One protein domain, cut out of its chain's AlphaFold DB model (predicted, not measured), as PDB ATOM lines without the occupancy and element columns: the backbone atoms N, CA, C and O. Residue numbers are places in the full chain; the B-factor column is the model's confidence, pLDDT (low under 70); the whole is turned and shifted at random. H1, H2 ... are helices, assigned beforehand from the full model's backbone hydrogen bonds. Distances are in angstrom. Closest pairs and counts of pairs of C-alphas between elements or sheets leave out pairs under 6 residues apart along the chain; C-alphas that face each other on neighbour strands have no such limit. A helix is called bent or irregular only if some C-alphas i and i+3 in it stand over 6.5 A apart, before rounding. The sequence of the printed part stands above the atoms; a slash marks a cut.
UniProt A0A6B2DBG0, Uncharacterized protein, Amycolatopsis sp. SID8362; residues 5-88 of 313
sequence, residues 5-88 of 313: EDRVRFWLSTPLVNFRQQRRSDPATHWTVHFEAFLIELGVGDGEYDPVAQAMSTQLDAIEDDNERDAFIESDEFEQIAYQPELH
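What this domain is: This is residues 5 to 88 of the 313 residues of an uncharacterized protein of Amycolatopsis sp. SID8362 (UniProt A0A6B2DBG0). Four helical rods are arranged round a common long axis, a small, loosely formed bundle that runs up and down: H1, H2 and H3 make three of the rods, and the short H4 and H5, one after the other with a corner between them, make the fourth. Seen along that axis, H1 lies between H2 and the H4 and H5 rod, with H3 across from it; the loop of residues 42 to 50 joins H2 to H3 at one end. The printed part has 84 residues with five named helices, in the order H1, H2, H3, H4, H5, and no named strand; its class is all helix. It is compact, with a radius of gyration of the C-alphas of 11.9 A and spans of 33 by 23 by 22 A.

How they stand to each other: H1, residues 5 to 25, and H2, residues 31 to 41, form a helical hairpin. They touch through residues 15 to 23 of H1 alone, opposite ways at a steep tilt of 41 degrees, the closest C-alphas being those of Pro 15 and Phe 38, 5.5 A apart. H3, residues 51 to 62, is close to but not clearly touching H2, opposite ways at a shallow tilt of 11 degrees; the closest C-alphas, of Leu 39 and Ala 53, are 7.2 A apart. H4, residues 66 to 73, touches no helix; its closest C-alpha pair with H3, Leu 60 and Arg 69, is 6.3 A apart. H5, residues 76 to 83, touches H3 through residues 52 to 56 of H3 alone, with C-alphas of Val 52 and Ala 82 closest at 5.5 A, opposite ways at a shallow tilt of 32 degrees, only just short of steep. H5 also touches H1 at a steep tilt of 39 degrees, the closest C-alphas, of Glu 5 and Tyr 83, being 6.6 A apart. H1 and H3 are apart. The helix packing is mostly crossed, but only just: of the 3 touching pairs, 1 is at a shallow tilt. Each O i to N i+4 pair is within hydrogen-bond range in H2, H3 and H4, against 15 of 17 in H1 and 1 of 4 in H5, where 5 of 5 O i to N i+3 pairs are.

Where its parts are: H1 begins at C-alpha 5 (47.223, 28.225, -34.440) and measures 29.2 A; it has a kink of 42 degrees near residue 12 and is irregular, with C-alphas 11 and 14 7.6 A apart. H2 measures 15.3 A, H3 16.5 A, H4 10.5 A and H5 11.3 A. H3 begins at C-alpha 51 (43.221, 17.459, -45.793), and H5 ends at C-alpha 83 (43.226, 23.264, -36.242). H5 is neither bent nor irregular, but only just: C-alphas 79 and 82 are 6.1 A apart.

The domain as a whole: The two C-alphas farthest apart, of Ala 28 and Pro 85, are 34.1 A apart. The printed part has no cut and no long link; the links H1 to H2, H3 to H4 and H4 to H5 are tight, and H2 to H3 is short. The mean pLDDT of the printed part is 83.1, with residues 5 to 8, 10, 45 to 49, 85 and 88 under 70.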
ATOM      1  N   GLU A   5      48.585  27.681 -34.452       62.06
ATOM      2  CA  GLU A   5      47.223  28.225 -34.440       62.06
ATOM      3  C   GLU A   5      47.157  29.622 -35.070       62.06
ATOM      4  O   GLU A   5      46.275  29.878 -35.879       62.06
ATOM      5  N   ASP A   6      48.126  30.501 -34.790       53.62
ATOM      6  CA  ASP A   6      48.153  31.848 -35.385       53.62
ATOM      7  C   ASP A   6      48.295  31.798 -36.917       53.62
ATOM      8  O   ASP A   6      47.683  32.591 -37.630       53.62
ATOM      9  N   ARG A   7      49.055  30.827 -37.443       58.91
ATOM     10  CA  ARG A   7      49.235  30.634 -38.893       58.91
ATOM     11  C   ARG A   7      47.983  30.086 -39.567       58.91
ATOM     12  O   ARG A   7      47.630  30.556 -40.645       58.91
ATOM     13  N   VAL A   8      47.323  29.117 -38.936       69.56
ATOM     14  CA  VAL A   8      46.062  28.544 -39.430       69.56
ATOM     15  C   VAL A   8      44.961  29.602 -39.410       69.56
ATOM     16  O   VAL A   8      44.274  29.787 -40.413       69.56
ATOM     17  N   ARG A   9      44.849  30.366 -38.314       70.94
ATOM     18  CA  ARG A   9      43.898  31.475 -38.203       70.94
ATOM     19  C   ARG A   9      44.109  32.507 -39.301       70.94
ATOM     20  O   ARG A   9      43.149  32.917 -39.943       70.94
ATOM     21  N   PHE A  10      45.357  32.911 -39.529       65.06
ATOM     22  CA  PHE A  10      45.690  33.874 -40.574       65.06
ATOM     23  C   PHE A  10      45.290  33.363 -41.963       65.06
ATOM     24  O   PHE A  10      44.567  34.052 -42.680       65.06
ATOM     25  N   TRP A  11      45.689  32.130 -42.294       77.19
ATOM     26  CA  TRP A  11      45.386  31.482 -43.571       77.19
ATOM     27  C   TRP A  11      43.882  31.423 -43.876       77.19
ATOM     28  O   TRP A  11      43.482  31.626 -45.018       77.19
ATOM     29  N   LEU A  12      43.045  31.211 -42.857       83.00
ATOM     30  CA  LEU A  12      41.594  31.079 -43.018       83.00
ATOM     31  C   LEU A  12      40.804  32.372 -42.882       83.00
ATOM     32  O   LEU A  12      39.701  32.440 -43.413       83.00
ATOM     33  N   SER A  13      41.331  33.368 -42.173       72.12
ATOM     34  CA  SER A  13      40.570  34.544 -41.733       72.12
ATOM     35  C   SER A  13      39.794  35.239 -42.860       72.12
ATOM     36  O   SER A  13      38.563  35.287 -42.818       72.12
ATOM     37  N   THR A  14      40.484  35.731 -43.891       72.31
ATOM     38  CA  THR A  14      39.856  36.449 -45.010       72.31
ATOM     39  C   THR A  14      38.974  35.540 -45.876       72.31
ATOM     40  O   THR A  14      37.802  35.886 -46.058       72.31
ATOM     41  N   PRO A  15      39.444  34.362 -46.344       83.81
ATOM     42  CA  PRO A  15      38.602  33.457 -47.129       83.81
ATOM     43  C   PRO A  15      37.321  33.043 -46.398       83.81
ATOM     44  O   PRO A  15      36.241  33.006 -46.986       83.81
ATOM     45  N   LEU A  16      37.403  32.776 -45.092       87.06
ATOM     46  CA  LEU A  16      36.255  32.357 -44.291       87.06
ATOM     47  C   LEU A  16      35.225  33.480 -44.118       87.06
ATOM     48  O   LEU A  16      34.018  33.230 -44.182       87.06
ATOM     49  N   VAL A  17      35.676  34.722 -43.914       78.75
ATOM     50  CA  VAL A  17      34.782  35.890 -43.858       78.75
ATOM     51  C   VAL A  17      34.051  36.071 -45.188       78.75
ATOM     52  O   VAL A  17      32.827  36.234 -45.191       78.75
ATOM     53  N   ASN A  18      34.771  35.972 -46.307       76.06
ATOM     54  CA  ASN A  18      34.193  36.081 -47.644       76.06
ATOM     55  C   ASN A  18      33.189  34.959 -47.919       76.06
ATOM     56  O   ASN A  18      32.075  35.233 -48.366       76.06
ATOM     57  N   PHE A  19      33.525  33.718 -47.567       90.94
ATOM     58  CA  PHE A  19      32.632  32.569 -47.705       90.94
ATOM     59  C   PHE A  19      31.315  32.766 -46.939       90.94
ATOM     60  O   PHE A  19      30.227  32.619 -47.506       90.94
ATOM     61  N   ARG A  20      31.395  33.192 -45.670       90.25
ATOM     62  CA  ARG A  20      30.220  33.520 -44.842       90.25
ATOM     63  C   ARG A  20      29.391  34.646 -45.466       90.25
ATOM     64  O   ARG A  20      28.168  34.554 -45.567       90.25
ATOM     65  N   GLN A  21      30.036  35.704 -45.954       85.62
ATOM     66  CA  GLN A  21      29.348  36.815 -46.614       85.62
ATOM     67  C   GLN A  21      28.645  36.386 -47.912       85.62
ATOM     68  O   GLN A  21      27.503  36.792 -48.156       85.62
ATOM     69  N   GLN A  22      29.283  35.544 -48.724       85.56
ATOM     70  CA  GLN A  22      28.697  34.997 -49.946       85.56
ATOM     71  C   GLN A  22      27.465  34.139 -49.623       85.56
ATOM     72  O   GLN A  22      26.401  34.372 -50.200       85.56
ATOM     73  N   ARG A  23      27.539  33.262 -48.607       92.19
ATOM     74  CA  ARG A  23      26.380  32.480 -48.128       92.19
ATOM     75  C   ARG A  23      25.215  33.349 -47.662       92.19
ATOM     76  O   ARG A  23      24.076  33.079 -48.032       92.19
ATOM     77  N   ARG A  24      25.474  34.424 -46.909       88.88
ATOM     78  CA  ARG A  24      24.420  35.354 -46.453       88.88
ATOM     79  C   ARG A  24      23.782  36.145 -47.593       88.88
ATOM     80  O   ARG A  24      22.589  36.440 -47.537       88.88
ATOM     81  N   SER A  25      24.581  36.559 -48.575       84.44
ATOM     82  CA  SER A  25      24.116  37.422 -49.668       84.44
ATOM     83  C   SER A  25      23.380  36.653 -50.765       84.44
ATOM     84  O   SER A  25      22.457  37.204 -51.368       84.44
ATOM     85  N   ASP A  26      23.728  35.382 -50.974       91.31
ATOM     86  CA  ASP A  26      23.075  34.501 -51.938       91.31
ATOM     87  C   ASP A  26      22.856  33.077 -51.377       91.31
ATOM     88  O   ASP A  26      23.551  32.124 -51.761       91.31
ATOM     89  N   PRO A  27      21.867  32.906 -50.474       89.31
ATOM     90  CA  PRO A  27      21.572  31.614 -49.857       89.31
ATOM     91  C   PRO A  27      20.921  30.621 -50.831       89.31
ATOM     92  O   PRO A  27      20.945  29.419 -50.579       89.31
ATOM     93  N   ALA A  28      20.344  31.106 -51.939       90.62
ATOM     94  CA  ALA A  28      19.667  30.278 -52.939       90.62
ATOM     95  C   ALA A  28      20.648  29.504 -53.835       90.62
ATOM     96  O   ALA A  28      20.286  28.461 -54.385       90.62
ATOM     97  N   THR A  29      21.874  30.007 -53.993       91.00
ATOM     98  CA  THR A  29      22.953  29.287 -54.671       91.00
ATOM     99  C   THR A  29      23.442  28.125 -53.809       91.00
ATOM    100  O   THR A  29      23.590  28.251 -52.593       91.00
ATOM    101  N   HIS A  30      23.691  26.975 -54.443       92.06
ATOM    102  CA  HIS A  30      24.165  25.775 -53.758       92.06
ATOM    103  C   HIS A  30      25.521  26.036 -53.088       92.06
ATOM    104  O   HIS A  30      26.418  26.617 -53.703       92.06
ATOM    105  N   TRP A  31      25.681  25.593 -51.838       91.56
ATOM    106  CA  TRP A  31      26.837  25.929 -51.000       91.56
ATOM    107  C   TRP A  31      28.184  25.557 -51.636       91.56
ATOM    108  O   TRP A  31      29.155  26.282 -51.452       91.56
ATOM    109  N   THR A  32      28.228  24.484 -52.434       92.06
ATOM    110  CA  THR A  32      29.448  24.020 -53.117       92.06
ATOM    111  C   THR A  32      30.052  25.076 -54.038       92.06
ATOM    112  O   THR A  32      31.262  25.107 -54.190       92.06
ATOM    113  N   VAL A  33      29.236  25.957 -54.630       89.06
ATOM    114  CA  VAL A  33      29.716  27.037 -55.510       89.06
ATOM    115  C   VAL A  33      30.504  28.073 -54.706       89.06
ATOM    116  O   VAL A  33      31.590  28.484 -55.101       89.06
ATOM    117  N   HIS A  34      29.975  28.467 -53.547       89.75
ATOM    118  CA  HIS A  34      30.643  29.404 -52.640       89.75
ATOM    119  C   HIS A  34      31.846  28.752 -51.948       89.75
ATOM    120  O   HIS A  34      32.851  29.405 -51.693       89.75
ATOM    121  N   PHE A  35      31.768  27.447 -51.679       91.56
ATOM    122  CA  PHE A  35      32.877  26.687 -51.114       91.56
ATOM    123  C   PHE A  35      34.026  26.524 -52.118       91.56
ATOM    124  O   PHE A  35      35.182  26.644 -51.742       91.56
ATOM    125  N   GLU A  36      33.741  26.341 -53.407       86.19
ATOM    126  CA  GLU A  36      34.767  26.347 -54.457       86.19
ATOM    127  C   GLU A  36      35.492  27.701 -54.525       86.19
ATOM    128  O   GLU A  36      36.721  27.738 -54.570       86.19
ATOM    129  N   ALA A  37      34.756  28.817 -54.439       82.00
ATOM    130  CA  ALA A  37      35.355  30.151 -54.348       82.00
ATOM    131  C   ALA A  37      36.239  30.304 -53.097       82.00
ATOM    132  O   ALA A  37      37.364  30.790 -53.193       82.00
ATOM    133  N   PHE A  38      35.776  29.811 -51.948       88.00
ATOM    134  CA  PHE A  38      36.554  29.755 -50.710       88.00
ATOM    135  C   PHE A  38      37.862  28.960 -50.859       88.00
ATOM    136  O   PHE A  38      38.913  29.425 -50.425       88.00
ATOM    137  N   LEU A  39      37.834  27.795 -51.514       85.31
ATOM    138  CA  LEU A  39      39.035  26.987 -51.759       85.31
ATOM    139  C   LEU A  39      40.033  27.687 -52.691       85.31
ATOM    140  O   LEU A  39      41.242  27.644 -52.451       85.31
ATOM    141  N   ILE A  40      39.529  28.384 -53.716       76.81
ATOM    142  CA  ILE A  40      40.349  29.223 -54.599       76.81
ATOM    143  C   ILE A  40      41.029  30.335 -53.792       76.81
ATOM    144  O   ILE A  40      42.229  30.559 -53.957       76.81
ATOM    145  N   GLU A  41      40.295  31.000 -52.896       76.31
ATOM    146  CA  GLU A  41      40.833  32.045 -52.016       76.31
ATOM    147  C   GLU A  41      41.863  31.504 -51.011       76.31
ATOM    148  O   GLU A  41      42.845  32.186 -50.719       76.31
ATOM    149  N   LEU A  42      41.702  30.263 -50.537       76.69
ATOM    150  CA  LEU A  42      42.694  29.580 -49.696       76.69
ATOM    151  C   LEU A  42      43.975  29.179 -50.447       76.69
ATOM    152  O   LEU A  42      44.945  28.756 -49.813       76.69
ATOM    153  N   GLY A  43      43.994  29.283 -51.780       73.94
ATOM    154  CA  GLY A  43      45.088  28.793 -52.621       73.94
ATOM    155  C   GLY A  43      45.117  27.268 -52.758       73.94
ATOM    156  O   GLY A  43      46.097  26.708 -53.253       73.94
ATOM    157  N   VAL A  44      44.046  26.589 -52.345       76.38
ATOM    158  CA  VAL A  44      43.890  25.139 -52.435       76.38
ATOM    159  C   VAL A  44      43.218  24.819 -53.768       76.38
ATOM    160  O   VAL A  44      41.996  24.725 -53.872       76.38
ATOM    161  N   GLY A  45      44.029  24.697 -54.820       56.00
ATOM    162  CA  GLY A  45      43.544  24.307 -56.145       56.00
ATOM    163  C   GLY A  45      42.791  22.974 -56.098       56.00
ATOM    164  O   GLY A  45      43.310  21.982 -55.587       56.00
ATOM    165  N   ASP A  46      41.567  22.987 -56.625       56.78
ATOM    166  CA  ASP A  46      40.655  21.862 -56.867       56.78
ATOM    167  C   ASP A  46      40.143  21.125 -55.607       56.78
ATOM    168  O   ASP A  46      39.346  20.197 -55.731       56.78
ATOM    169  N   GLY A  47      40.559  21.514 -54.391       52.75
ATOM    170  CA  GLY A  47      40.091  20.951 -53.108       52.75
ATOM    171  C   GLY A  47      40.474  19.491 -52.828       52.75
ATOM    172  O   GLY A  47      40.476  19.056 -51.678       52.75
ATOM    173  N   GLU A  48      40.829  18.728 -53.861       56.12
ATOM    174  CA  GLU A  48      40.974  17.273 -53.819       56.12
ATOM    175  C   GLU A  48      42.240  16.803 -53.084       56.12
ATOM    176  O   GLU A  48      42.347  15.624 -52.754       56.12
ATOM    177  N   TYR A  49      43.179  17.703 -52.778       62.06
ATOM    178  CA  TYR A  49      44.489  17.349 -52.215       62.06
ATOM    179  C   TYR A  49      44.812  17.975 -50.854       62.06
ATOM    180  O   TYR A  49      45.861  17.660 -50.295       62.06
ATOM    181  N   ASP A  50      43.940  18.820 -50.299       80.12
ATOM    182  CA  ASP A  50      44.170  19.422 -48.984       80.12
ATOM    183  C   ASP A  50      43.315  18.737 -47.899       80.12
ATOM    184  O   ASP A  50      42.083  18.724 -47.999       80.12
ATOM    185  N   PRO A  51      43.940  18.156 -46.858       80.75
ATOM    186  CA  PRO A  51      43.221  17.459 -45.793       80.75
ATOM    187  C   PRO A  51      42.217  18.340 -45.036       80.75
ATOM    188  O   PRO A  51      41.174  17.842 -44.609       80.75
ATOM    189  N   VAL A  52      42.490  19.642 -44.890       83.94
ATOM    190  CA  VAL A  52      41.584  20.588 -44.225       83.94
ATOM    191  C   VAL A  52      40.378  20.882 -45.110       83.94
ATOM    192  O   VAL A  52      39.243  20.779 -44.641       83.94
ATOM    193  N   ALA A  53      40.597  21.159 -46.396       86.94
ATOM    194  CA  ALA A  53      39.523  21.351 -47.370       86.94
ATOM    195  C   ALA A  53      38.597  20.127 -47.457       86.94
ATOM    196  O   ALA A  53      37.372  20.267 -47.427       86.94
ATOM    197  N   GLN A  54      39.169  18.919 -47.497       86.44
ATOM    198  CA  GLN A  54      38.404  17.670 -47.510       86.44
ATOM    199  C   GLN A  54      37.591  17.476 -46.227       86.44
ATOM    200  O   GLN A  54      36.418  17.094 -46.294       86.44
ATOM    201  N   ALA A  55      38.184  17.744 -45.060       88.81
ATOM    202  CA  ALA A  55      37.494  17.629 -43.779       88.81
ATOM    203  C   ALA A  55      36.324  18.621 -43.681       88.81
ATOM    204  O   ALA A  55      35.223  18.232 -43.287       88.81
ATOM    205  N   MET A  56      36.529  19.871 -44.111       92.19
ATOM    206  CA  MET A  56      35.479  20.892 -44.171       92.19
ATOM    207  C   MET A  56      34.353  20.497 -45.131       92.19
ATOM    208  O   MET A  56      33.187  20.520 -44.736       92.19
ATOM    209  N   SER A  57      34.681  20.061 -46.353       92.19
ATOM    210  CA  SER A  57      33.685  19.600 -47.332       92.19
ATOM    211  C   SER A  57      32.881  18.415 -46.805       92.19
ATOM    212  O   SER A  57      31.660  18.406 -46.907       92.19
ATOM    213  N   THR A  58      33.551  17.438 -46.186       92.38
ATOM    214  CA  THR A  58      32.907  16.229 -45.649       92.38
ATOM    215  C   THR A  58      31.880  16.567 -44.569       92.38
ATOM    216  O   THR A  58      30.804  15.972 -44.534       92.38
ATOM    217  N   GLN A  59      32.187  17.527 -43.688       94.12
ATOM    218  CA  GLN A  59      31.244  17.977 -42.660       94.12
ATOM    219  C   GLN A  59      30.054  18.723 -43.276       94.12
ATOM    220  O   GLN A  59      28.920  18.512 -42.853       94.12
ATOM    221  N   LEU A  60      30.285  19.544 -44.306       94.38
ATOM    222  CA  LEU A  60      29.216  20.255 -45.015       94.38
ATOM    223  C   LEU A  60      28.286  19.307 -45.791       94.38
ATOM    224  O   LEU A  60      27.068  19.494 -45.760       94.38
ATOM    225  N   ASP A  61      28.839  18.275 -46.429       94.25
ATOM    226  CA  ASP A  61      28.088  17.229 -47.138       94.25
ATOM    227  C   ASP A  61      27.228  16.372 -46.197       94.25
ATOM    228  O   ASP A  61      26.177  15.867 -46.597       94.25
ATOM    229  N   ALA A  62      27.653  16.197 -44.942       95.62
ATOM    230  CA  ALA A  62      26.933  15.394 -43.954       95.62
ATOM    231  C   ALA A  62      25.664  16.076 -43.409       95.62
ATOM    232  O   ALA A  62      24.814  15.403 -42.820       95.62
ATOM    233  N   ILE A  63      25.526  17.392 -43.587       96.31
ATOM    234  CA  ILE A  63      24.364  18.162 -43.137       96.31
ATOM    235  C   ILE A  63      23.342  18.197 -44.274       96.31
ATOM    236  O   ILE A  63      23.636  18.727 -45.340       96.31
ATOM    237  N   GLU A  64      22.144  17.640 -44.076       93.56
ATOM    238  CA  GLU A  64      21.108  17.582 -45.124       93.56
ATOM    239  C   GLU A  64      20.349  18.912 -45.290       93.56
ATOM    240  O   GLU A  64      20.017  19.287 -46.415       93.56
ATOM    241  N   ASP A  65      20.076  19.625 -44.192       95.69
ATOM    242  CA  ASP A  65      19.309  20.876 -44.203       95.69
ATOM    243  C   ASP A  65      20.196  22.090 -44.512       95.69
ATOM    244  O   ASP A  65      21.228  22.314 -43.878       95.69
ATOM    245  N   ASP A  66      19.771  22.912 -45.473       91.81
ATOM    246  CA  ASP A  66      20.539  24.081 -45.912       91.81
ATOM    247  C   ASP A  66      20.699  25.139 -44.807       91.81
ATOM    248  O   ASP A  66      21.756  25.763 -44.719       91.81
ATOM    249  N   ASN A  67      19.704  25.322 -43.931       92.25
ATOM    250  CA  ASN A  67      19.799  26.306 -42.848       92.25
ATOM    251  C   ASN A  67      20.713  25.812 -41.726       92.25
ATOM    252  O   ASN A  67      21.444  26.609 -41.141       92.25
ATOM    253  N   GLU A  68      20.679  24.514 -41.415       96.19
ATOM    254  CA  GLU A  68      21.627  23.900 -40.479       96.19
ATOM    255  C   GLU A  68      23.059  23.983 -41.021       96.19
ATOM    256  O   GLU A  68      23.980  24.293 -40.266       96.19
ATOM    257  N   ARG A  69      23.246  23.796 -42.334       96.19
ATOM    258  CA  ARG A  69      24.557  23.930 -42.981       96.19
ATOM    259  C   ARG A  69      25.068  25.365 -42.924       96.19
ATOM    260  O   ARG A  69      26.226  25.583 -42.589       96.19
ATOM    261  N   ASP A  70      24.205  26.342 -43.182       92.06
ATOM    262  CA  ASP A  70      24.563  27.758 -43.067       92.06
ATOM    263  C   ASP A  70      24.889  28.149 -41.626       92.06
ATOM    264  O   ASP A  70      25.885  28.827 -41.384       92.06
ATOM    265  N   ALA A  71      24.112  27.667 -40.654       93.00
ATOM    266  CA  ALA A  71      24.417  27.868 -39.242       93.00
ATOM    267  C   ALA A  71      25.770  27.249 -38.849       93.00
ATOM    268  O   ALA A  71      26.501  27.835 -38.052       93.00
ATOM    269  N   PHE A  72      26.123  26.100 -39.431       96.19
ATOM    270  CA  PHE A  72      27.421  25.470 -39.225       96.19
ATOM    271  C   PHE A  72      28.567  26.283 -39.843       96.19
ATOM    272  O   PHE A  72      29.543  26.544 -39.146       96.19
ATOM    273  N   ILE A  73      28.438  26.771 -41.083       92.94
ATOM    274  CA  ILE A  73      29.437  27.648 -41.737       92.94
ATOM    275  C   ILE A  73      29.708  28.914 -40.900       92.94
ATOM    276  O   ILE A  73      30.840  29.393 -40.797       92.94
ATOM    277  N   GLU A  74      28.665  29.455 -40.274       89.38
ATOM    278  CA  GLU A  74      28.741  30.626 -39.395       89.38
ATOM    279  C   GLU A  74      29.350  30.336 -38.019       89.38
ATOM    280  O   GLU A  74      29.720  31.264 -37.300       89.38
ATOM    281  N   SER A  75      29.460  29.066 -37.638       89.31
ATOM    282  CA  SER A  75      29.949  28.669 -36.324       89.31
ATOM    283  C   SER A  75      31.476  28.669 -36.235       89.31
ATOM    284  O   SER A  75      32.190  28.501 -37.230       89.31
ATOM    285  N   ASP A  76      31.976  28.774 -35.005       86.06
ATOM    286  CA  ASP A  76      33.389  28.546 -34.691       86.06
ATOM    287  C   ASP A  76      33.782  27.072 -34.902       86.06
ATOM    288  O   ASP A  76      34.957  26.771 -35.097       86.06
ATOM    289  N   GLU A  77      32.818  26.141 -34.887       90.00
ATOM    290  CA  GLU A  77      33.069  24.707 -35.095       90.00
ATOM    291  C   GLU A  77      33.582  24.427 -36.512       90.00
ATOM    292  O   GLU A  77      34.458  23.583 -36.690       90.00
ATOM    293  N   PHE A  78      33.100  25.174 -37.508       91.31
ATOM    294  CA  PHE A  78      33.594  25.075 -38.880       91.31
ATOM    295  C   PHE A  78      35.048  25.547 -39.001       91.31
ATOM    296  O   PHE A  78      35.870  24.873 -39.617       91.31
ATOM    297  N   GLU A  79      35.396  26.658 -38.343       89.06
ATOM    298  CA  GLU A  79      36.777  27.150 -38.269       89.06
ATOM    299  C   GLU A  79      37.696  26.154 -37.531       89.06
ATOM    300  O   GLU A  79      38.817  25.900 -37.976       89.06
ATOM    301  N   GLN A  80      37.215  25.529 -36.450       88.19
ATOM    302  CA  GLN A  80      37.983  24.581 -35.631       88.19
ATOM    303  C   GLN A  80      38.482  23.347 -36.392       88.19
ATOM    304  O   GLN A  80      39.484  22.756 -35.984       88.19
ATOM    305  N   ILE A  81      37.843  22.971 -37.506       89.50
ATOM    306  CA  ILE A  81      38.291  21.854 -38.354       89.50
ATOM    307  C   ILE A  81      39.744  22.054 -38.797       89.50
ATOM    308  O   ILE A  81      40.529  21.111 -38.780       89.50
ATOM    309  N   ALA A  82      40.137  23.283 -39.125       83.31
ATOM    310  CA  ALA A  82      41.474  23.561 -39.638       83.31
ATOM    311  C   ALA A  82      42.607  23.407 -38.622       83.31
ATOM    312  O   ALA A  82      43.776  23.307 -39.000       83.31
ATOM    313  N   TYR A  83      42.268  23.385 -37.336       83.00
ATOM    314  CA  TYR A  83      43.226  23.264 -36.242       83.00
ATOM    315  C   TYR A  83      43.416  21.808 -35.801       83.00
ATOM    316  O   TYR A  83      44.158  21.555 -34.853       83.00
ATOM    317  N   GLN A  84      42.755  20.847 -36.460       83.38
ATOM    318  CA  GLN A  84      42.902  19.429 -36.140       83.38
ATOM    319  C   GLN A  84      44.317  18.950 -36.510       83.38
ATOM    320  O   GLN A  84      44.673  18.954 -37.692       83.38
ATOM    321  N   PRO A  85      45.145  18.548 -35.528       66.56
ATOM    322  CA  PRO A  85      46.546  18.204 -35.763       66.56
ATOM    323  C   PRO A  85      46.711  17.004 -36.705       66.56
ATOM    324  O   PRO A  85      47.671  16.954 -37.471       66.56
ATOM    325  N   GLU A  86      45.744  16.083 -36.726       76.62
ATOM    326  CA  GLU A  86      45.760  14.891 -37.579       76.62
ATOM    327  C   GLU A  86      45.726  15.227 -39.081       76.62
ATOM    328  O   GLU A  86      46.181  14.432 -39.904       76.62
ATOM    329  N   LEU A  87      45.223  16.410 -39.448       71.69
ATOM    330  CA  LEU A  87      45.156  16.872 -40.838       71.69
ATOM    331  C   LEU A  87      46.508  17.393 -41.349       71.69
ATOM    332  O   LEU A  87      46.731  17.441 -42.557       71.69
ATOM    333  N   HIS A  88      47.432  17.726 -40.444       61.62
ATOM    334  CA  HIS A  88      48.744  18.296 -40.771       61.62
ATOM    335  C   HIS A  88      49.879  17.258 -40.743       61.62
ATOM    336  O   HIS A  88      50.930  17.479 -41.342       61.62
TER     337      HIS A  88